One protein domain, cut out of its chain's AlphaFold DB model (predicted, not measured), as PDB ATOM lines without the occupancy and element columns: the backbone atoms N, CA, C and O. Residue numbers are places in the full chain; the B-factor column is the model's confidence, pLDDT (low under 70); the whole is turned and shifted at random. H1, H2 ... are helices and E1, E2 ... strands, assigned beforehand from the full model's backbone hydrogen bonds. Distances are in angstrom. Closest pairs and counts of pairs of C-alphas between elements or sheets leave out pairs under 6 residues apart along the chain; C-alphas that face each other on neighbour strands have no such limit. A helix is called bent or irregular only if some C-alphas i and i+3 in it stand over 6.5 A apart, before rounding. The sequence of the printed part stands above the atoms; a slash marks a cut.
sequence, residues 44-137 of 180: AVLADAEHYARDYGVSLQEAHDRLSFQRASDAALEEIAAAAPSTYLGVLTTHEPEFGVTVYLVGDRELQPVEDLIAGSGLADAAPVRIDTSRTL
ATOM      1  N   ALA A  44     -54.790 -44.308 -92.780       79.75
ATOM      2  CA  ALA A  44     -55.163 -43.601 -91.560       79.75
ATOM      3  C   ALA A  44     -54.461 -44.178 -90.314       79.75
ATOM      4  O   ALA A  44     -53.936 -43.401 -89.521       79.75
ATOM      5  N   VAL A  45     -54.377 -45.516 -90.154       78.81
ATOM      6  CA  VAL A  45     -53.594 -46.128 -89.049       78.81
ATOM      7  C   VAL A  45     -52.143 -45.679 -89.118       78.81
ATOM      8  O   VAL A  45     -51.558 -45.348 -88.093       78.81
ATOM      9  N   LEU A  46     -51.547 -45.675 -90.312       83.00
ATOM     10  CA  LEU A  46     -50.135 -45.344 -90.467       83.00
ATOM     11  C   LEU A  46     -49.839 -43.894 -90.058       83.00
ATOM     12  O   LEU A  46     -48.858 -43.647 -89.358       83.00
ATOM     13  N   ALA A  47     -50.702 -42.952 -90.446       82.56
ATOM     14  CA  ALA A  47     -50.585 -41.555 -90.032       82.56
ATOM     15  C   ALA A  47     -50.741 -41.389 -88.507       82.56
ATOM     16  O   ALA A  47     -49.955 -40.674 -87.879       82.56
ATOM     17  N   ASP A  48     -51.706 -42.088 -87.902       88.38
ATOM     18  CA  ASP A  48     -51.924 -42.075 -86.451       88.38
ATOM     19  C   ASP A  48     -50.743 -42.712 -85.695       88.38
ATOM     20  O   ASP A  48     -50.323 -42.217 -84.646       88.38
ATOM     21  N   ALA A  49     -50.151 -43.773 -86.251       91.25
ATOM     22  CA  ALA A  49     -49.041 -44.506 -85.651       91.25
ATOM     23  C   ALA A  49     -47.782 -43.642 -85.503       91.25
ATOM     24  O   ALA A  49     -47.072 -43.767 -84.507       91.25
ATOM     25  N   GLU A  50     -47.507 -42.731 -86.440       92.19
ATOM     26  CA  GLU A  50     -46.379 -41.800 -86.316       92.19
ATOM     27  C   GLU A  50     -46.544 -40.834 -85.139       92.19
ATOM     28  O   GLU A  50     -45.574 -40.533 -84.434       92.19
ATOM     29  N   HIS A  51     -47.764 -40.332 -84.924       91.31
ATOM     30  CA  HIS A  51     -48.052 -39.454 -83.795       91.31
ATOM     31  C   HIS A  51     -47.986 -40.227 -82.480       91.31
ATOM     32  O   HIS A  51     -47.278 -39.812 -81.563       91.31
ATOM     33  N   TYR A  52     -48.626 -41.391 -82.437       91.56
ATOM     34  CA  TYR A  52     -48.630 -42.280 -81.284       91.56
ATOM     35  C   TYR A  52     -47.209 -42.692 -80.872       91.56
ATOM     36  O   TYR A  52     -46.856 -42.630 -79.696       91.56
ATOM     37  N   ALA A  53     -46.363 -43.078 -81.834       94.19
ATOM     38  CA  ALA A  53     -44.975 -43.460 -81.580       94.19
ATOM     39  C   ALA A  53     -44.184 -42.338 -80.898       94.19
ATOM     40  O   ALA A  53     -43.373 -42.589 -80.007       94.19
ATOM     41  N   ARG A  54     -44.441 -41.086 -81.294       93.88
ATOM     42  CA  ARG A  54     -43.814 -39.909 -80.689       93.88
ATOM     43  C   ARG A  54     -44.308 -39.668 -79.267       93.88
ATOM     44  O   ARG A  54     -43.484 -39.375 -78.404       93.88
ATOM     45  N   ASP A  55     -45.611 -39.780 -79.046       92.50
ATOM     46  CA  ASP A  55     -46.243 -39.423 -77.774       92.50
ATOM     47  C   ASP A  55     -45.924 -40.439 -76.670       92.50
ATOM     48  O   ASP A  55     -45.641 -40.047 -75.542       92.50
ATOM     49  N   TYR A  56     -45.885 -41.729 -77.016       90.12
ATOM     50  CA  TYR A  56     -45.610 -42.825 -76.078       90.12
ATOM     51  C   TYR A  56     -44.167 -43.345 -76.140       90.12
ATOM     52  O   TYR A  56     -43.827 -44.324 -75.482       90.12
ATOM     53  N   GLY A  57     -43.304 -42.730 -76.957       94.12
ATOM     54  CA  GLY A  57     -41.891 -43.108 -77.060       94.12
ATOM     55  C   GLY A  57     -41.641 -44.540 -77.553       94.12
ATOM     56  O   GLY A  57     -40.612 -45.128 -77.217       94.12
ATOM     57  N   VAL A  58     -42.560 -45.105 -78.340       95.19
ATOM     58  CA  VAL A  58     -42.480 -46.472 -78.885       95.19
ATOM     59  C   VAL A  58     -42.025 -46.482 -80.345       95.19
ATOM     60  O   VAL A  58     -41.949 -45.447 -81.008       95.19
ATOM     61  N   SER A  59     -41.704 -47.663 -80.879       96.19
ATOM     62  CA  SER A  59     -41.401 -47.788 -82.311       96.19
ATOM     63  C   SER A  59     -42.652 -47.576 -83.174       96.19
ATOM     64  O   SER A  59     -43.767 -47.839 -82.730       96.19
ATOM     65  N   LEU A  60     -42.480 -47.154 -84.433       95.12
ATOM     66  CA  LEU A  60     -43.603 -46.999 -85.372       95.12
ATOM     67  C   LEU A  60     -44.378 -48.311 -85.571       95.12
ATOM     68  O   LEU A  60     -45.602 -48.294 -85.624       95.12
ATOM     69  N   GLN A  61     -43.667 -49.441 -85.647       94.62
ATOM     70  CA  GLN A  61     -44.298 -50.756 -85.768       94.62
ATOM     71  C   GLN A  61     -45.141 -51.078 -84.532       94.62
ATOM     72  O   GLN A  61     -46.284 -51.488 -84.660       94.62
ATOM     73  N   GLU A  62     -44.608 -50.829 -83.337       94.75
ATOM     74  CA  GLU A  62     -45.345 -51.051 -82.094       94.75
ATOM     75  C   GLU A  62     -46.568 -50.135 -81.975       94.75
ATOM     76  O   GLU A  62     -47.637 -50.590 -81.583       94.75
ATOM     77  N   ALA A  63     -46.448 -48.861 -82.358       94.31
ATOM     78  CA  ALA A  63     -47.587 -47.951 -82.422       94.31
ATOM     79  C   ALA A  63     -48.674 -48.468 -83.378       94.31
ATOM     80  O   ALA A  63     -49.849 -48.500 -83.016       94.31
ATOM     81  N   HIS A  64     -48.277 -48.924 -84.568       93.19
ATOM     82  CA  HIS A  64     -49.182 -49.527 -85.541       93.19
ATOM     83  C   HIS A  64     -49.873 -50.779 -84.980       93.19
ATOM     84  O   HIS A  64     -51.089 -50.919 -85.112       93.19
ATOM     85  N   ASP A  65     -49.126 -51.671 -84.328       92.19
ATOM     86  CA  ASP A  65     -49.657 -52.912 -83.755       92.19
ATOM     87  C   ASP A  65     -50.660 -52.620 -82.626       92.19
ATOM     88  O   ASP A  65     -51.749 -53.191 -82.605       92.19
ATOM     89  N   ARG A  66     -50.351 -51.666 -81.738       93.88
ATOM     90  CA  ARG A  66     -51.246 -51.237 -80.648       93.88
ATOM     91  C   ARG A  66     -52.530 -50.577 -81.166       93.88
ATOM     92  O   ARG A  66     -53.606 -50.851 -80.642       93.88
ATOM     93  N   LEU A  67     -52.439 -49.730 -82.194       91.19
ATOM     94  CA  LEU A  67     -53.609 -49.095 -82.818       91.19
ATOM     95  C   LEU A  67     -54.471 -50.110 -83.577       91.19
ATOM     96  O   LEU A  67     -55.700 -50.055 -83.517       91.19
ATOM     97  N   SER A  68     -53.831 -51.060 -84.260       89.81
ATOM     98  CA  SER A  68     -54.523 -52.157 -84.938       89.81
ATOM     99  C   SER A  68     -55.253 -53.047 -83.937       89.81
ATOM    100  O   SER A  68     -56.405 -53.405 -84.172       89.81
ATOM    101  N   PHE A  69     -54.618 -53.349 -82.801       90.81
ATOM    102  CA  PHE A  69     -55.244 -54.070 -81.699       90.81
ATOM    103  C   PHE A  69     -56.485 -53.342 -81.175       90.81
ATOM    104  O   PHE A  69     -57.533 -53.967 -81.079       90.81
ATOM    105  N   GLN A  70     -56.395 -52.036 -80.892       89.81
ATOM    106  CA  GLN A  70     -57.535 -51.263 -80.382       89.81
ATOM    107  C   GLN A  70     -58.732 -51.354 -81.331       89.81
ATOM    108  O   GLN A  70     -59.802 -51.790 -80.920       89.81
ATOM    109  N   ARG A  71     -58.523 -51.084 -82.627       87.88
ATOM    110  CA  ARG A  71     -59.591 -51.184 -83.637       87.88
ATOM    111  C   ARG A  71     -60.152 -52.600 -83.777       87.88
ATOM    112  O   ARG A  71     -61.342 -52.776 -84.005       87.88
ATOM    113  N   ALA A  72     -59.302 -53.621 -83.684       87.56
ATOM    114  CA  ALA A  72     -59.746 -55.010 -83.750       87.56
ATOM    115  C   ALA A  72     -60.490 -55.451 -82.478       87.56
ATOM    116  O   ALA A  72     -61.264 -56.407 -82.532       87.56
ATOM    117  N   SER A  73     -60.255 -54.776 -81.349       90.06
ATOM    118  CA  SER A  73     -60.819 -55.148 -80.055       90.06
ATOM    119  C   SER A  73     -62.251 -54.673 -79.832       90.06
ATOM    120  O   SER A  73     -62.956 -55.317 -79.060       90.06
ATOM    121  N   ASP A  74     -62.707 -53.633 -80.539       89.88
ATOM    122  CA  ASP A  74     -64.007 -52.983 -80.312       89.88
ATOM    123  C   ASP A  74     -65.171 -53.986 -80.235       89.88
ATOM    124  O   ASP A  74     -65.869 -54.055 -79.225       89.88
ATOM    125  N   ALA A  75     -65.318 -54.851 -81.243       89.56
ATOM    126  CA  ALA A  75     -66.403 -55.835 -81.283       89.56
ATOM    127  C   ALA A  75     -66.344 -56.841 -80.117       89.56
ATOM    128  O   ALA A  75     -67.371 -57.207 -79.552       89.56
ATOM    129  N   ALA A  76     -65.144 -57.276 -79.728       92.31
ATOM    130  CA  ALA A  76     -64.980 -58.204 -78.613       92.31
ATOM    131  C   ALA A  76     -65.279 -57.530 -77.262       92.31
ATOM    132  O   ALA A  76     -65.851 -58.159 -76.373       92.31
ATOM    133  N   LEU A  77     -64.925 -56.251 -77.102       92.00
ATOM    134  CA  LEU A  77     -65.243 -55.476 -75.901       92.00
ATOM    135  C   LEU A  77     -66.750 -55.195 -75.789       92.00
ATOM    136  O   LEU A  77     -67.300 -55.286 -74.692       92.00
ATOM    137  N   GLU A  78     -67.434 -54.941 -76.907       93.06
ATOM    138  CA  GLU A  78     -68.899 -54.834 -76.952       93.06
ATOM    139  C   GLU A  78     -69.585 -56.145 -76.533       93.06
ATOM    140  O   GLU A  78     -70.527 -56.131 -75.736       93.06
ATOM    141  N   GLU A  79     -69.095 -57.294 -77.012       94.69
ATOM    142  CA  GLU A  79     -69.602 -58.609 -76.596       94.69
ATOM    143  C   GLU A  79     -69.394 -58.859 -75.094       94.69
ATOM    144  O   GLU A  79     -70.291 -59.376 -74.424       94.69
ATOM    145  N   ILE A  80     -68.243 -58.454 -74.547       92.81
ATOM    146  CA  ILE A  80     -67.945 -58.547 -73.110       92.81
ATOM    147  C   ILE A  80     -68.923 -57.697 -72.291       92.81
ATOM    148  O   ILE A  80     -69.489 -58.197 -71.316       92.81
ATOM    149  N   ALA A  81     -69.164 -56.448 -72.698       93.06
ATOM    150  CA  ALA A  81     -70.124 -55.570 -72.031       93.06
ATOM    151  C   ALA A  81     -71.541 -56.173 -72.043       93.06
ATOM    152  O   ALA A  81     -72.230 -56.200 -71.021       93.06
ATOM    153  N   ALA A  82     -71.954 -56.744 -73.179       93.69
ATOM    154  CA  ALA A  82     -73.258 -57.385 -73.329       93.69
ATOM    155  C   ALA A  82     -73.410 -58.685 -72.515       93.69
ATOM    156  O   ALA A  82     -74.529 -59.047 -72.138       93.69
ATOM    157  N   ALA A  83     -72.314 -59.398 -72.243       94.25
ATOM    158  CA  ALA A  83     -72.323 -60.642 -71.475       94.25
ATOM    159  C   ALA A  83     -72.404 -60.432 -69.956       94.25
ATOM    160  O   ALA A  83     -72.835 -61.341 -69.243       94.25
ATOM    161  N   ALA A  84     -72.021 -59.250 -69.469       93.75
ATOM    162  CA  ALA A  84     -71.997 -58.912 -68.048       93.75
ATOM    163  C   ALA A  84     -72.750 -57.601 -67.729       93.75
ATOM    164  O   ALA A  84     -72.225 -56.742 -67.022       93.75
ATOM    165  N   PRO A  85     -73.996 -57.406 -68.202       92.81
ATOM    166  CA  PRO A  85     -74.663 -56.102 -68.164       92.81
ATOM    167  C   PRO A  85     -74.950 -55.601 -66.741       92.81
ATOM    168  O   PRO A  85     -75.251 -54.427 -66.543       92.81
ATOM    169  N   SER A  86     -74.914 -56.491 -65.743       93.25
ATOM    170  CA  SER A  86     -75.209 -56.146 -64.350       93.25
ATOM    171  C   SER A  86     -73.968 -55.900 -63.501       93.25
ATOM    172  O   SER A  86     -74.094 -55.409 -62.379       93.25
ATOM    173  N   THR A  87     -72.786 -56.244 -64.012       95.19
ATOM    174  CA  THR A  87     -71.510 -56.083 -63.310       95.19
ATOM    175  C   THR A  87     -70.492 -55.280 -64.106       95.19
ATOM    176  O   THR A  87     -69.536 -54.798 -63.509       95.19
ATOM    177  N   TYR A  88     -70.686 -55.083 -65.409       93.94
ATOM    178  CA  TYR A  88     -69.780 -54.320 -66.253       93.94
ATOM    179  C   TYR A  88     -69.688 -52.859 -65.800       93.94
ATOM    180  O   TYR A  88     -70.691 -52.187 -65.530       93.94
ATOM    181  N   LEU A  89     -68.447 -52.392 -65.672       94.38
ATOM    182  CA  LEU A  89     -68.124 -51.002 -65.381       94.38
ATOM    183  C   LEU A  89     -67.476 -50.317 -66.588       94.38
ATOM    184  O   LEU A  89     -67.722 -49.144 -66.828       94.38
ATOM    185  N   GLY A  90     -66.609 -51.012 -67.316       93.69
ATOM    186  CA  GLY A  90     -65.893 -50.402 -68.426       93.69
ATOM    187  C   GLY A  90     -64.579 -51.096 -68.734       93.69
ATOM    188  O   GLY A  90     -64.208 -52.097 -68.115       93.69
ATOM    189  N   VAL A  91     -63.852 -50.526 -69.687       94.25
ATOM    190  CA  VAL A  91     -62.560 -51.030 -70.149       94.25
ATOM    191  C   VAL A  91     -61.541 -49.899 -70.121       94.25
ATOM    192  O   VAL A  91     -61.823 -48.788 -70.555       94.25
ATOM    193  N   LEU A  92     -60.340 -50.194 -69.627       94.31
ATOM    194  CA  LEU A  92     -59.203 -49.279 -69.645       94.31
ATOM    195  C   LEU A  92     -58.085 -49.849 -70.505       94.31
ATOM    196  O   LEU A  92     -57.544 -50.918 -70.205       94.31
ATOM    197  N   THR A  93     -57.679 -49.091 -71.522       93.31
ATOM    198  CA  THR A  93     -56.459 -49.379 -72.277       93.31
ATOM    199  C   THR A  93     -55.288 -48.660 -71.619       93.31
ATOM    200  O   THR A  93     -55.239 -47.437 -71.525       93.31
ATOM    201  N   THR A  94     -54.324 -49.435 -71.138       93.38
ATOM    202  CA  THR A  94     -53.084 -48.922 -70.558       93.38
ATOM    203  C   THR A  94     -52.015 -48.876 -71.639       93.38
ATOM    204  O   THR A  94     -51.786 -49.863 -72.331       93.38
ATOM    205  N   HIS A  95     -51.362 -47.725 -71.792       91.44
ATOM    206  CA  HIS A  95     -50.318 -47.518 -72.801       91.44
ATOM    207  C   HIS A  95     -48.899 -47.674 -72.233       91.44
ATOM    208  O   HIS A  95     -47.972 -47.995 -72.981       91.44
ATOM    209  N   GLU A  96     -48.743 -47.473 -70.922       90.12
ATOM    210  CA  GLU A  96     -47.475 -47.489 -70.191       90.12
ATOM    211  C   GLU A  96     -47.669 -48.001 -68.748       90.12
ATOM    212  O   GLU A  96     -48.741 -47.808 -68.175       90.12
ATOM    213  N   PRO A  97     -46.640 -48.606 -68.115       88.75
ATOM    214  CA  PRO A  97     -45.345 -48.974 -68.700       88.75
ATOM    215  C   PRO A  97     -45.433 -50.192 -69.634       88.75
ATOM    216  O   PRO A  97     -44.564 -50.381 -70.478       88.75
ATOM    217  N   GLU A  98     -46.486 -50.998 -69.507       90.19
ATOM    218  CA  GLU A  98     -46.775 -52.135 -70.380       90.19
ATOM    219  C   GLU A  98     -48.130 -51.912 -71.047       90.19
ATOM    220  O   GLU A  98     -49.112 -51.600 -70.370       90.19
ATOM    221  N   PHE A  99     -48.185 -52.083 -72.369       92.88
ATOM    222  CA  PHE A  99     -49.444 -52.020 -73.101       92.88
ATOM    223  C   PHE A  99     -50.370 -53.164 -72.684       92.88
ATOM    224  O   PHE A  99     -49.926 -54.306 -72.562       92.88
ATOM    225  N   GLY A 100     -51.653 -52.875 -72.490       94.88
ATOM    226  CA  GLY A 100     -52.645 -53.896 -72.178       94.88
ATOM    227  C   GLY A 100     -54.031 -53.325 -71.926       94.88
ATOM    228  O   GLY A 100     -54.239 -52.113 -71.952       94.88
ATOM    229  N   VAL A 101     -54.972 -54.219 -71.652       94.62
ATOM    230  CA  VAL A 101     -56.377 -53.889 -71.414       94.62
ATOM    231  C   VAL A 101     -56.801 -54.420 -70.053       94.62
ATOM    232  O   VAL A 101     -56.465 -55.545 -69.684       94.62
ATOM    233  N   THR A 102     -57.546 -53.616 -69.302       95.69
ATOM    234  CA  THR A 102     -58.212 -54.052 -68.072       95.69
ATOM    235  C   THR A 102     -59.716 -53.925 -68.251       95.69
ATOM    236  O   THR A 102     -60.214 -52.836 -68.519       95.69
ATOM    237  N   VAL A 103     -60.426 -55.040 -68.108       95.31
ATOM    238  CA  VAL A 103     -61.888 -55.094 -68.046       95.31
ATOM    239  C   VAL A 103     -62.292 -54.970 -66.582       95.31
ATOM    240  O   VAL A 103     -61.874 -55.783 -65.755       95.31
ATOM    241  N   TYR A 104     -63.094 -53.962 -66.257       96.00
ATOM    242  CA  TYR A 104     -63.599 -53.755 -64.906       96.00
ATOM    243  C   TYR A 104     -65.001 -54.327 -64.756       96.00
ATOM    244  O   TYR A 104     -65.922 -53.958 -65.490       96.00
ATOM    245  N   LEU A 105     -65.154 -55.192 -63.759       95.44
ATOM    246  CA  LEU A 105     -66.422 -55.758 -63.324       95.44
ATOM    247  C   LEU A 105     -66.643 -55.450 -61.834       95.44
ATOM    248  O   LEU A 105     -65.703 -55.251 -61.065       95.44
ATOM    249  N   VAL A 106     -67.897 -55.445 -61.403       95.69
ATOM    250  CA  VAL A 106     -68.291 -55.332 -59.998       95.69
ATOM    251  C   VAL A 106     -68.565 -56.721 -59.441       95.69
ATOM    252  O   VAL A 106     -69.574 -57.354 -59.760       95.69
ATOM    253  N   GLY A 107     -67.681 -57.191 -58.561       91.75
ATOM    254  CA  GLY A 107     -67.762 -58.543 -58.011       91.75
ATOM    255  C   GLY A 107     -67.481 -59.637 -59.050       91.75
ATOM    256  O   GLY A 107     -66.945 -59.382 -60.121       91.75
ATOM    257  N   ASP A 108     -67.810 -60.887 -58.714       89.25
ATOM    258  CA  ASP A 108     -67.383 -62.089 -59.449       89.25
ATOM    259  C   ASP A 108     -68.527 -62.874 -60.119       89.25
ATOM    260  O   ASP A 108     -68.305 -63.928 -60.713       89.25
ATOM    261  N   ARG A 109     -69.768 -62.369 -60.052       85.50
ATOM    262  CA  ARG A 109     -70.970 -63.111 -60.476       85.50
ATOM    263  C   ARG A 109     -70.989 -63.464 -61.967       85.50
ATOM    264  O   ARG A 109     -71.518 -64.515 -62.323       85.50
ATOM    265  N   GLU A 110     -70.447 -62.598 -62.819       87.88
ATOM    266  CA  GLU A 110     -70.453 -62.741 -64.285       87.88
ATOM    267  C   GLU A 110     -69.031 -62.918 -64.845       87.88
ATOM    268  O   GLU A 110     -68.787 -62.684 -66.024       87.88
ATOM    269  N   LEU A 111     -68.084 -63.363 -64.010       92.12
ATOM    270  CA  LEU A 111     -66.682 -63.508 -64.405       92.12
ATOM    271  C   LEU A 111     -66.486 -64.564 -65.506       92.12
ATOM    272  O   LEU A 111     -65.817 -64.297 -66.497       92.12
ATOM    273  N   GLN A 112     -67.105 -65.742 -65.367       94.75
ATOM    274  CA  GLN A 112     -66.874 -66.861 -66.291       94.75
ATOM    275  C   GLN A 112     -67.281 -66.554 -67.748       94.75
ATOM    276  O   GLN A 112     -66.472 -66.806 -68.636       94.75
ATOM    277  N   PRO A 113     -68.474 -65.984 -68.038       94.00
ATOM    278  CA  PRO A 113     -68.815 -65.578 -69.404       94.00
ATOM    279  C   PRO A 113     -67.806 -64.604 -70.026       94.00
ATOM    280  O   PRO A 113     -67.499 -64.713 -71.212       94.00
ATOM    281  N   VAL A 114     -67.272 -63.674 -69.230       94.81
ATOM    282  CA  VAL A 114     -66.273 -62.699 -69.687       94.81
ATOM    283  C   VAL A 114     -64.931 -63.377 -69.967       94.81
ATOM    284  O   VAL A 114     -64.326 -63.124 -71.007       94.81
ATOM    285  N   GLU A 115     -64.480 -64.278 -69.092       95.75
ATOM    286  CA  GLU A 115     -63.265 -65.074 -69.308       95.75
ATOM    287  C   GLU A 115     -63.351 -65.916 -70.588       95.75
ATOM    288  O   GLU A 115     -62.397 -65.952 -71.370       95.75
ATOM    289  N   ASP A 116     -64.502 -66.548 -70.835       95.94
ATOM    290  CA  ASP A 116     -64.730 -67.369 -72.024       95.94
ATOM    291  C   ASP A 116     -64.664 -66.524 -73.314       95.94
ATOM    292  O   ASP A 116     -64.058 -66.947 -74.304       95.94
ATOM    293  N   LEU A 117     -65.225 -65.307 -73.304       95.19
ATOM    294  CA  LEU A 117     -65.148 -64.365 -74.431       95.19
ATOM    295  C   LEU A 117     -63.726 -63.848 -74.666       95.19
ATOM    296  O   LEU A 117     -63.264 -63.795 -75.807       95.19
ATOM    297  N   ILE A 118     -62.988 -63.513 -73.606       94.88
ATOM    298  CA  ILE A 118     -61.580 -63.100 -73.719       94.88
ATOM    299  C   ILE A 118     -60.736 -64.234 -74.319       94.88
ATOM    300  O   ILE A 118     -59.920 -63.988 -75.207       94.88
ATOM    301  N   ALA A 119     -60.957 -65.479 -73.888       94.62
ATOM    302  CA  ALA A 119     -60.252 -66.640 -74.426       94.62
ATOM    303  C   ALA A 119     -60.631 -66.946 -75.888       94.62
ATOM    304  O   ALA A 119     -59.790 -67.408 -76.657       94.62
ATOM    305  N   GLY A 120     -61.886 -66.702 -76.279       94.06
ATOM    306  CA  GLY A 120     -62.388 -66.969 -77.631       94.06
ATOM    307  C   GLY A 120     -62.117 -65.866 -78.660       94.06
ATOM    308  O   GLY A 120     -62.124 -66.146 -79.858       94.06
ATOM    309  N   SER A 121     -61.873 -64.631 -78.220       91.94
ATOM    310  CA  SER A 121     -61.741 -63.453 -79.096       91.94
ATOM    311  C   SER A 121     -60.343 -63.250 -79.690       91.94
ATOM    312  O   SER A 121     -60.183 -62.458 -80.616       91.94
ATOM    313  N   GLY A 122     -59.319 -63.930 -79.162       91.31
ATOM    314  CA  GLY A 122     -57.917 -63.693 -79.534       91.31
ATOM    315  C   GLY A 122     -57.329 -62.400 -78.952       91.31
ATOM    316  O   GLY A 122     -56.171 -62.083 -79.217       91.31
ATOM    317  N   LEU A 123     -58.081 -61.664 -78.120       90.94
ATOM    318  CA  LEU A 123     -57.590 -60.448 -77.460       90.94
ATOM    319  C   LEU A 123     -56.344 -60.724 -76.616       90.94
ATOM    320  O   LEU A 123     -55.352 -60.001 -76.712       90.94
ATOM    321  N   ALA A 124     -56.379 -61.804 -75.831       92.50
ATOM    322  CA  ALA A 124     -55.284 -62.195 -74.949       92.50
ATOM    323  C   ALA A 124     -54.012 -62.644 -75.699       92.50
ATOM    324  O   ALA A 124     -52.931 -62.636 -75.109       92.50
ATOM    325  N   ASP A 125     -54.122 -63.008 -76.983       92.38
ATOM    326  CA  ASP A 125     -52.968 -63.353 -77.825       92.38
ATOM    327  C   ASP A 125     -52.236 -62.100 -78.327       92.38
ATOM    328  O   ASP A 125     -51.032 -62.142 -78.587       92.38
ATOM    329  N   ALA A 126     -52.958 -60.986 -78.473       90.69
ATOM    330  CA  ALA A 126     -52.436 -59.748 -79.037       90.69
ATOM    331  C   ALA A 126     -51.947 -58.754 -77.969       90.69
ATOM    332  O   ALA A 126     -50.981 -58.028 -78.211       90.69
ATOM    333  N   ALA A 127     -52.564 -58.733 -76.785       93.25
ATOM    334  CA  ALA A 127     -52.108 -57.930 -75.654       93.25
ATOM    335  C   ALA A 127     -52.516 -58.560 -74.309       93.25
ATOM    336  O   ALA A 127     -53.503 -59.294 -74.244       93.25
ATOM    337  N   PRO A 128     -51.812 -58.254 -73.202       95.75
ATOM    338  CA  PRO A 128     -52.258 -58.636 -71.869       95.75
ATOM    339  C   PRO A 128     -53.663 -58.095 -71.573       95.75
ATOM    340  O   PRO A 128     -53.870 -56.880 -71.551       95.75
ATOM    341  N   VAL A 129     -54.603 -58.998 -71.289       95.12
ATOM    342  CA  VAL A 129     -55.949 -58.663 -70.809       95.12
ATOM    343  C   VAL A 129     -56.061 -59.060 -69.342       95.12
ATOM    344  O   VAL A 129     -55.736 -60.188 -68.966       95.12
ATOM    345  N   ARG A 130     -56.499 -58.127 -68.499       95.88
ATOM    346  CA  ARG A 130     -56.743 -58.339 -67.069       95.88
ATOM    347  C   ARG A 130     -58.219 -58.121 -66.770       95.88
ATOM    348  O   ARG A 130     -58.851 -57.278 -67.399       95.88
ATOM    349  N   ILE A 131     -58.741 -58.851 -65.792       96.44
ATOM    350  CA  ILE A 131     -60.071 -58.603 -65.237       96.44
ATOM    351  C   ILE A 131     -59.886 -58.109 -63.810       96.44
ATOM    352  O   ILE A 131     -59.201 -58.752 -63.013       96.44
ATOM    353  N   ASP A 132     -60.482 -56.965 -63.502       95.94
ATOM    354  CA  ASP A 132     -60.489 -56.384 -62.166       95.94
ATOM    355  C   ASP A 132     -61.923 -56.373 -61.630       95.94
ATOM    356  O   ASP A 132     -62.808 -55.738 -62.199       95.94
ATOM    357  N   THR A 133     -62.138 -57.102 -60.535       96.19
ATOM    358  CA  THR A 133     -63.436 -57.253 -59.860       96.19
ATOM    359  C   THR A 133     -63.538 -56.448 -58.561       96.19
ATOM    360  O   THR A 133     -64.498 -56.602 -57.802       96.19
ATOM    361  N   SER A 134     -62.534 -55.615 -58.262       94.62
ATOM    362  CA  SER A 134     -62.416 -54.881 -56.993       94.62
ATOM    363  C   SER A 134     -63.299 -53.634 -56.911       94.62
ATOM    364  O   SER A 134     -63.411 -53.024 -55.845       94.62
ATOM    365  N   ARG A 135     -63.945 -53.266 -58.019       93.06
ATOM    366  CA  ARG A 135     -64.773 -52.068 -58.143       93.06
ATOM    367  C   ARG A 135     -66.117 -52.243 -57.448       93.06
ATOM    368  O   ARG A 135     -66.660 -53.345 -57.362       93.06
ATOM    369  N   THR A 136     -66.663 -51.135 -56.949       93.50
ATOM    370  CA  THR A 136     -67.915 -51.137 -56.174       93.50
ATOM    371  C   THR A 136     -69.113 -50.572 -56.923       93.50
ATOM    372  O   THR A 136     -70.237 -50.770 -56.467       93.50
ATOM    373  N   LEU A 137     -68.882 -49.849 -58.020       94.12
ATOM    374  CA  LEU A 137     -69.921 -49.212 -58.824       94.12
ATOM    375  C   LEU A 137     -69.904 -49.783 -60.237       94.12
ATOM    376  O   LEU A 137     -68.830 -49.992 -60.799       94.12
TER     377      LEU A 137
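This is residues 44 to 137 of the 180 residues of an uncharacterized protein of Haloactinobacterium sp. RN3S43 (UniProt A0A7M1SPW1). A small three-stranded sheet, E1, E2 and E3, has one face covered by two helical pieces side by side, H2b and H3, while its other face is left bare of helices. The long bent helix H2 runs on past the sheet with its first arm, H2a, and H1 packs on H2a at a corner away from the sheet, making one end of the longest axis. The printed part has 94 residues with four named helices and three named strands, in the order H1, H2, E1, E2, H3, H4, E3; the sheet's order is E1, E2, E3, and it is mixed, with E1 and E2 antiparallel and E2 and E3 parallel. The class is mixed, helices and strands. The whole is compact by its radius of gyration of the C-alphas, 14.3 A, yet elongated in outline, with spans of 41 by 23 by 19 A.

Begin at H1, residues 44 to 55, and go on to H2, residues 60 to 83, which by its hydrogen bonds was assigned as one helix but is bent: C-alphas 72 and 75 are 7.1 A apart. Its arms are H2a, residues 60 to 72, and H2b, residues 75 to 83, at a steep tilt of 41 degrees. H1 and H2a touch, closest at the C-alphas of Ala 49 and Ala 63, 4.9 A, and run opposite ways at a steep tilt of 58 degrees. Next come E1, residues 88 to 94, and E2, residues 100 to 105, a hairpin of antiparallel neighbours at 163 degrees; look for N 92 and O 102, 2.9 A apart, and N 94 and O 100, 2.8 A, both within hydrogen-bond range. H2b is on the sheet at a height of 10.0 A, over E1 and along the strands, at 19 degrees to E1 on the local plane; its closest C-alpha pair with E1 is Ala 81 and Tyr 88, 5.9 A. H3, residues 111 to 121, is on the same face as H2b at a height of 9.1 A, over E2 and only just along the strands, at 27 degrees to E2 on the local plane. H2b and H3 touch, closest at the C-alphas of Ile 80 and Val 114, 5.6 A, and run opposite ways at a shallow tilt of 20 degrees. H4, residues 123 to 126, only grazes the sheet; it is close to H2a but not clearly touching, with C-alphas 69 and 126 at 6.9 A. E3, residues 129 to 132, is the parallel neighbour of E2 at 29 degrees, with N 130 and O 101 at 2.8 A, within hydrogen-bond range. E2, H3, H4 and E3 form a strand-helix-strand unit, two parallel neighbour strands with helices between them in the chain, and its crossover is right-handed. H1 is not on the sheet and is apart from H2b, H3, H4 and the three strands. In H2a, H2b and H3 every O i to N i+4 pair is within hydrogen-bond range; in H1 it is 7 of 8, and H4 is too short for such a pair.

Find C-alpha 44 at (-55.163, -43.601, -91.560); from there H1 runs 16.9 A to C-alpha 55. H2a covers 18.1 A from C-alpha 60, and H2b 12.4 A to C-alpha 83 at (-72.323, -60.642, -71.475). E1 spans 18.1 A from C-alpha 88 to 94, E2 16.5 A from 100 to 105, and H3 15.5 A from 111 to 121. The short H4, 123 to 126, leads to E3, 129 to 132, which ends at C-alpha 132, (-60.489, -56.384, -62.166).

Look for the two C-alphas farthest apart at Ala 47 and Arg 109, 41.9 A. The printed residues run from 44 to 137 without a gap, and each link between the named elements is tight. The mean pLDDT of the printed part is 92.5, and no printed residue is under 70.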